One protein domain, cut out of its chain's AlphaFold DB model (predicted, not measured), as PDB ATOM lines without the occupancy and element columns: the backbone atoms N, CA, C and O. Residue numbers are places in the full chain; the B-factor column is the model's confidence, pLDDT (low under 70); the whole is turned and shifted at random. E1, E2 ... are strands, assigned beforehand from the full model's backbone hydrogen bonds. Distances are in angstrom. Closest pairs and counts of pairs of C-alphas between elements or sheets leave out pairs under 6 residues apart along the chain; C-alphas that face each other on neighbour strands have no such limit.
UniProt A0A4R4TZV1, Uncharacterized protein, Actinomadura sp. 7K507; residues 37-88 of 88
ATOM      1  N   GLN A  37     311.403 314.126 209.610       97.12
ATOM      2  CA  GLN A  37     311.577 315.361 210.349       97.12
ATOM      3  C   GLN A  37     311.041 315.191 211.768       97.12
ATOM      4  O   GLN A  37     309.866 314.885 211.965       97.12
ATOM      5  N   VAL A  38     311.894 315.423 212.762       95.50
ATOM      6  CA  VAL A  38     311.544 315.328 214.180       95.50
ATOM      7  C   VAL A  38     311.436 316.724 214.771       95.50
ATOM      8  O   VAL A  38     312.313 317.562 214.574       95.50
ATOM      9  N   THR A  39     310.364 316.972 215.522       95.31
ATOM     10  CA  THR A  39     310.243 318.157 216.381       95.31
ATOM     11  C   THR A  39     310.466 317.720 217.824       95.31
ATOM     12  O   THR A  39     309.717 316.893 218.340       95.31
ATOM     13  N   LEU A  40     311.513 318.246 218.457       94.19
ATOM     14  CA  LEU A  40     311.859 317.993 219.849       94.19
ATOM     15  C   LEU A  40     311.497 319.217 220.689       94.19
ATOM     16  O   LEU A  40     312.046 320.297 220.462       94.19
ATOM     17  N   THR A  41     310.659 319.006 221.700       93.94
ATOM     18  CA  THR A  41     310.375 319.981 222.757       93.94
ATOM     19  C   THR A  41     310.871 319.422 224.085       93.94
ATOM     20  O   THR A  41     310.450 318.345 224.506       93.94
ATOM     21  N   LEU A  42     311.781 320.139 224.740       92.00
ATOM     22  CA  LEU A  42     312.238 319.846 226.094       92.00
ATOM     23  C   LEU A  42     311.581 320.835 227.052       92.00
ATOM     24  O   LEU A  42     311.731 322.043 226.866       92.00
ATOM     25  N   SER A  43     310.916 320.324 228.085       93.69
ATOM     26  CA  SER A  43     310.230 321.143 229.085       93.69
ATOM     27  C   SER A  43     310.824 320.967 230.480       93.69
ATOM     28  O   SER A  43     311.336 319.898 230.815       93.69
ATOM     29  N   ASP A  44     310.747 322.015 231.297       91.88
ATOM     30  CA  ASP A  44     311.018 321.938 232.730       91.88
ATOM     31  C   ASP A  44     309.860 321.266 233.495       91.88
ATOM     32  O   ASP A  44     308.814 320.920 232.938       91.88
ATOM     33  N   ALA A  45     310.044 321.077 234.803       93.88
ATOM     34  CA  ALA A  45     309.048 320.447 235.668       93.88
ATOM     35  C   ALA A  45     307.757 321.273 235.845       93.88
ATOM     36  O   ALA A  45     306.752 320.733 236.303       93.88
ATOM     37  N   GLN A  46     307.770 322.564 235.508       96.81
ATOM     38  CA  GLN A  46     306.604 323.448 235.521       96.81
ATOM     39  C   GLN A  46     305.906 323.503 234.147       96.81
ATOM     40  O   GLN A  46     304.868 324.150 234.018       96.81
ATOM     41  N   GLY A  47     306.446 322.815 233.135       94.44
ATOM     42  CA  GLY A  47     305.940 322.801 231.764       94.44
ATOM     43  C   GLY A  47     306.480 323.932 230.881       94.44
ATOM     44  O   GLY A  47     306.067 324.042 229.726       94.44
ATOM     45  N   GLY A  48     307.401 324.758 231.380       95.88
ATOM     46  CA  GLY A  48     308.086 325.778 230.590       95.88
ATOM     47  C   GLY A  48     308.984 325.144 229.527       95.88
ATOM     48  O   GLY A  48     309.653 324.148 229.785       95.88
ATOM     49  N   THR A  49     308.998 325.692 228.310       95.06
ATOM     50  CA  THR A  49     309.839 325.169 227.219       95.06
ATOM     51  C   THR A  49     311.282 325.640 227.377       95.06
ATOM     52  O   THR A  49     311.556 326.837 227.360       95.06
ATOM     53  N   LEU A  50     312.212 324.693 227.486       91.31
ATOM     54  CA  LEU A  50     313.655 324.929 227.562       91.31
ATOM     55  C   LEU A  50     314.308 324.910 226.175       91.31
ATOM     56  O   LEU A  50     315.190 325.715 225.884       91.31
ATOM     57  N   VAL A  51     313.886 323.975 225.319       92.44
ATOM     58  CA  VAL A  51     314.393 323.809 223.951       92.44
ATOM     59  C   VAL A  51     313.237 323.417 223.046       92.44
ATOM     60  O   VAL A  51     312.485 322.505 223.372       92.44
ATOM     61  N   GLU A  52     313.140 324.054 221.883       95.06
ATOM     62  CA  GLU A  52     312.300 323.597 220.777       95.06
ATOM     63  C   GLU A  52     313.132 323.600 219.496       95.06
ATOM     64  O   GLU A  52     313.679 324.637 219.101       95.06
ATOM     65  N   ARG A  53     313.295 322.437 218.867       95.50
ATOM     66  CA  ARG A  53     314.076 322.295 217.634       95.50
ATOM     67  C   ARG A  53     313.437 321.308 216.684       95.50
ATOM     68  O   ARG A  53     312.835 320.320 217.091       95.50
ATOM     69  N   ARG A  54     313.652 321.571 215.403       96.31
ATOM     70  CA  ARG A  54     313.318 320.674 214.310       96.31
ATOM     71  C   ARG A  54     314.608 320.172 213.689       96.31
ATOM     72  O   ARG A  54     315.483 320.979 213.385       96.31
ATOM     73  N   VAL A  55     314.723 318.860 213.549       95.75
ATOM     74  CA  VAL A  55     315.901 318.195 212.993       95.75
ATOM     75  C   VAL A  55     315.456 317.141 211.996       95.75
ATOM     76  O   VAL A  55     314.479 316.430 212.236       95.75
ATOM     77  N   ASP A  56     316.165 317.050 210.881       96.69
ATOM     78  CA  ASP A  56     315.982 315.966 209.926       96.69
ATOM     79  C   ASP A  56     316.931 314.822 210.302       96.69
ATOM     80  O   ASP A  56     318.106 315.038 210.612       96.69
ATOM     81  N   VAL A  57     316.412 313.599 210.315       97.06
ATOM     82  CA  VAL A  57     317.166 312.392 210.656       97.06
ATOM     83  C   VAL A  57     316.710 311.242 209.774       97.06
ATOM     84  O   VAL A  57     315.541 311.154 209.411       97.06
ATOM     85  N   THR A  58     317.629 310.353 209.416       97.44
ATOM     86  CA  THR A  58     317.286 309.090 208.759       97.44
ATOM     87  C   THR A  58     317.468 307.985 209.791       97.44
ATOM     88  O   THR A  58     318.603 307.763 210.199       97.44
ATOM     89  N   PRO A  59     316.394 307.334 210.267       97.06
ATOM     90  CA  PRO A  59     316.517 306.226 211.198       97.06
ATOM     91  C   PRO A  59     317.265 305.058 210.562       97.06
ATOM     92  O   PRO A  59     317.026 304.705 209.404       97.06
ATOM     93  N   GLU A  60     318.138 304.436 211.339       95.75
ATOM     94  CA  GLU A  60     319.011 303.364 210.877       95.75
ATOM     95  C   GLU A  60     318.726 302.061 211.610       95.75
ATOM     96  O   GLU A  60     318.270 302.041 212.754       95.75
ATOM     97  N   ALA A  61     319.007 300.957 210.923       93.69
ATOM     98  CA  ALA A  61     318.935 299.622 211.488       93.69
ATOM     99  C   ALA A  61     319.866 299.499 212.700       93.69
ATOM    100  O   ALA A  61     321.053 299.807 212.611       93.69
ATOM    101  N   THR A  62     319.343 299.002 213.819       93.00
ATOM    102  CA  THR A  62     320.160 298.724 215.005       93.00
ATOM    103  C   THR A  62     320.377 297.233 215.205       93.00
ATOM    104  O   THR A  62     319.478 296.419 214.993       93.00
ATOM    105  N   PHE A  63     321.575 296.875 215.669       94.25
ATOM    106  CA  PHE A  63     321.989 295.493 215.922       94.25
ATOM    107  C   PHE A  63     322.457 295.325 217.373       94.25
ATOM    108  O   PHE A  63     323.630 295.050 217.620       94.25
ATOM    109  N   PRO A  64     321.564 295.503 218.366       89.81
ATOM    110  CA  PRO A  64     321.952 295.481 219.778       89.81
ATOM    111  C   PRO A  64     322.546 294.136 220.221       89.81
ATOM    112  O   PRO A  64     323.348 294.099 221.147       89.81
ATOM    113  N   ASN A  65     322.188 293.044 219.537       93.62
ATOM    114  CA  ASN A  65     322.696 291.696 219.806       93.62
ATOM    115  C   ASN A  65     323.839 291.281 218.856       93.62
ATOM    116  O   ASN A  65     324.234 290.117 218.859       93.62
ATOM    117  N   GLY A  66     324.351 292.203 218.031       92.94
ATOM    118  CA  GLY A  66     325.371 291.952 217.006       92.94
ATOM    119  C   GLY A  66     324.810 291.833 215.583       92.94
ATOM    120  O   GLY A  66     323.655 291.459 215.380       92.94
ATOM    121  N   GLU A  67     325.644 292.140 214.585       92.81
ATOM    122  CA  GLU A  67     325.260 292.257 213.161       92.81
ATOM    123  C   GLU A  67     324.704 290.954 212.560       92.81
ATOM    124  O   GLU A  67     323.932 290.971 211.604       92.81
ATOM    125  N   HIS A  68     325.061 289.808 213.144       94.62
ATOM    126  CA  HIS A  68     324.615 288.487 212.695       94.62
ATOM    127  C   HIS A  68     323.321 288.003 213.369       94.62
ATOM    128  O   HIS A  68     322.816 286.938 213.022       94.62
ATOM    129  N   CYS A  69     322.771 288.763 214.319       92.25
ATOM    130  CA  CYS A  69     321.637 288.347 215.152       92.25
ATOM    131  C   CYS A  69     320.286 288.913 214.684       92.25
ATOM    132  O   CYS A  69     319.310 288.882 215.434       92.25
ATOM    133  N   GLY A  70     320.222 289.412 213.447       92.44
ATOM    134  CA  GLY A  70     319.057 290.119 212.926       92.44
ATOM    135  C   GLY A  70     318.918 291.524 213.512       92.44
ATOM    136  O   GLY A  70     319.555 291.896 214.498       92.44
ATOM    137  N   GLU A  71     318.093 292.335 212.866       93.69
ATOM    138  CA  GLU A  71     317.903 293.725 213.257       93.69
ATOM    139  C   GLU A  71     316.912 293.862 214.419       93.69
ATOM    140  O   GLU A  71     315.857 293.232 214.422       93.69
ATOM    141  N   GLY A  72     317.220 294.739 215.377       90.12
ATOM    142  CA  GLY A  72     316.313 295.110 216.473       90.12
ATOM    143  C   GLY A  72     315.239 296.135 216.085       90.12
ATOM    144  O   GLY A  72     314.336 296.410 216.870       90.12
ATOM    145  N   GLY A  73     315.344 296.693 214.883       92.19
ATOM    146  CA  GLY A  73     314.493 297.726 214.306       92.19
ATOM    147  C   GLY A  73     315.239 299.041 214.036       92.19
ATOM    148  O   GLY A  73     316.368 299.237 214.515       92.19
ATOM    149  N   PRO A  74     314.606 299.950 213.276       95.81
ATOM    150  CA  PRO A  74     315.138 301.275 213.014       95.81
ATOM    151  C   PRO A  74     315.120 302.151 214.270       95.81
ATOM    152  O   PRO A  74     314.139 302.160 215.015       95.81
ATOM    153  N   GLN A  75     316.183 302.923 214.487       96.31
ATOM    154  CA  GLN A  75     316.266 303.924 215.551       96.31
ATOM    155  C   GLN A  75     316.901 305.216 215.036       96.31
ATOM    156  O   GLN A  75     317.696 305.208 214.102       96.31
ATOM    157  N   ALA A  76     316.558 306.327 215.678       96.00
ATOM    158  CA  ALA A  76     317.227 307.611 215.512       96.00
ATOM    159  C   ALA A  76     317.639 308.122 216.895       96.00
ATOM    160  O   ALA A  76     316.816 308.118 217.818       96.00
ATOM    161  N   ARG A  77     318.889 308.570 217.058       95.50
ATOM    162  CA  ARG A  77     319.355 309.162 218.315       95.50
ATOM    163  C   ARG A  77     319.307 310.676 218.231       95.50
ATOM    164  O   ARG A  77     319.760 311.275 217.260       95.50
ATOM    165  N   LEU A  78     318.794 311.292 219.292       95.44
ATOM    166  CA  LEU A  78     318.883 312.728 219.522       95.44
ATOM    167  C   LEU A  78     319.687 312.987 220.792       95.44
ATOM    168  O   LEU A  78     319.413 312.392 221.835       95.44
ATOM    169  N   THR A  79     320.640 313.909 220.716       95.44
ATOM    170  CA  THR A  79     321.423 314.362 221.866       95.44
ATOM    171  C   THR A  79     321.202 315.848 222.085       95.44
ATOM    172  O   THR A  79     321.398 316.653 221.173       95.44
ATOM    173  N   VAL A  80     320.810 316.205 223.312       94.31
ATOM    174  CA  VAL A  80     320.656 317.594 223.751       94.31
ATOM    175  C   VAL A  80     321.814 317.960 224.668       94.31
ATOM    176  O   VAL A  80     321.974 317.365 225.730       94.31
ATOM    177  N   ALA A  81     322.610 318.951 224.276       93.06
ATOM    178  CA  ALA A  81     323.725 319.448 225.077       93.06
ATOM    179  C   ALA A  81     323.901 320.952 224.854       93.06
ATOM    180  O   ALA A  81     323.886 321.420 223.718       93.06
ATOM    181  N   GLY A  82     324.030 321.730 225.934       89.12
ATOM    182  CA  GLY A  82     324.241 323.183 225.843       89.12
ATOM    183  C   GLY A  82     323.158 323.940 225.058       89.12
ATOM    184  O   GLY A  82     323.454 324.953 224.434       89.12
ATOM    185  N   GLY A  83     321.920 323.431 225.026       87.12
ATOM    186  CA  GLY A  83     320.817 324.002 224.237       87.12
ATOM    187  C   GLY A  83     320.841 323.661 222.738       87.12
ATOM    188  O   GLY A  83     319.955 324.098 222.000       87.12
ATOM    189  N   ALA A  84     321.818 322.875 222.278       90.50
ATOM    190  CA  ALA A  84     321.874 322.334 220.925       90.50
ATOM    191  C   ALA A  84     321.258 320.931 220.864       90.50
ATOM    192  O   ALA A  84     321.307 320.184 221.841       90.50
ATOM    193  N   VAL A  85     320.703 320.582 219.700       94.94
ATOM    194  CA  VAL A  85     320.186 319.242 219.389       94.94
ATOM    195  C   VAL A  85     320.996 318.686 218.227       94.94
ATOM    196  O   VAL A  85     321.142 319.355 217.207       94.94
ATOM    197  N   THR A  86     321.523 317.478 218.394       95.25
ATOM    198  CA  THR A  86     322.310 316.759 217.383       95.25
ATOM    199  C   THR A  86     321.712 315.381 217.133       95.25
ATOM    200  O   THR A  86     321.070 314.816 218.022       95.25
ATOM    201  N   THR A  87     321.886 314.874 215.917       94.25
ATOM    202  CA  THR A  87     321.452 313.543 215.479       94.25
ATOM    203  C   THR A  87     322.659 312.619 215.341       94.25
ATOM    204  O   THR A  87     323.763 313.086 215.053       94.25
ATOM    205  N   GLY A  88     322.452 311.318 215.545       81.00
ATOM    206  CA  GLY A  88     323.454 310.275 215.317       81.00
ATOM    207  C   GLY A  88     322.910 308.887 215.590       81.00
ATOM    208  O   GLY A  88     321.665 308.722 215.555       81.00
TER     209      GLY A  88
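Overview. This is residues 37 to 88 of the 88 residues of an uncharacterized protein of Actinomadura sp. 7K507 (UniProt A0A4R4TZV1). Three two-strand hairpins make a loose, lengthened shape: the long hairpin E1 and E2 has the short hairpin E5 and E6 beside it, E6 next to E2, and the small hairpin E3 and E4 lies toward the other end with its ten-residue loop. The chain passes out from E2 into E3 and comes back from E4 into E5. There are 52 residues printed, with no named helix and six named strands, E1 to E6 in order along the chain, which hold 30 of the residues; the class is all strand. Each hairpin is a sheet of its own, antiparallel, of order E1 - E2, E3 - E4 or E5 - E6. The whole is only just loose, close to extended, with a radius of gyration of the C-alphas of 14.5 A, and only just a rod, spanning 44 by 22 by 17 A.

Along the chain. E2, residues 49 to 57, is the longest strand, 22.2 A from first to last C-alpha. E1, residues 37 to 43, is 19.7 A long and begins at C-alpha 37 (311.577, 315.361, 210.349). E5, residues 78 to 81, spans 10.0 A. E6, residues 84 to 87, spans 10.3 A and ends at C-alpha 87 (321.452, 313.543, 215.479). E3, residues 60 to 62, spans 6.3 A. E4, residues 73 to 75, spans 6.6 A and begins at C-alpha 73 (314.493, 297.726, 214.306).

Arrangement. E1 and E2 form an antiparallel hairpin, their directions 163 degrees apart, with N 40 and O 53 within hydrogen-bond range at 2.8 A and N 55 and O 38 at 2.9 A. The closest C-alphas of E2 and E6 are those of Val 57 and Thr 87, 6.6 A apart. E1 and E6 are only just apart, their closest C-alphas 8.4 A from each other. In the antiparallel hairpin E5 and E6, at 153 degrees, N 79 and O 86 are 2.9 A apart, within hydrogen-bond range. E2 runs on into E3 across a break of two residues, at 97 degrees. E3 and E4 form an antiparallel hairpin at 121 degrees, with N 60 and O 75 within hydrogen-bond range at 2.9 A. E4 runs on into E5 across a break of two residues, at 27 degrees. Among the pairs that are apart are E1 and E4, and E3 and E6.

Size, cuts and confidence. The two C-alphas farthest apart, those of Gln 46 and His 68, are 45.5 A from each other. The printed part has no cut and ends at Gly 88, the chain's last residue. No link is long; the link from E3 to E4 is short and the others are tight. The mean pLDDT of the printed part is 93.8, and no printed residue is under 70.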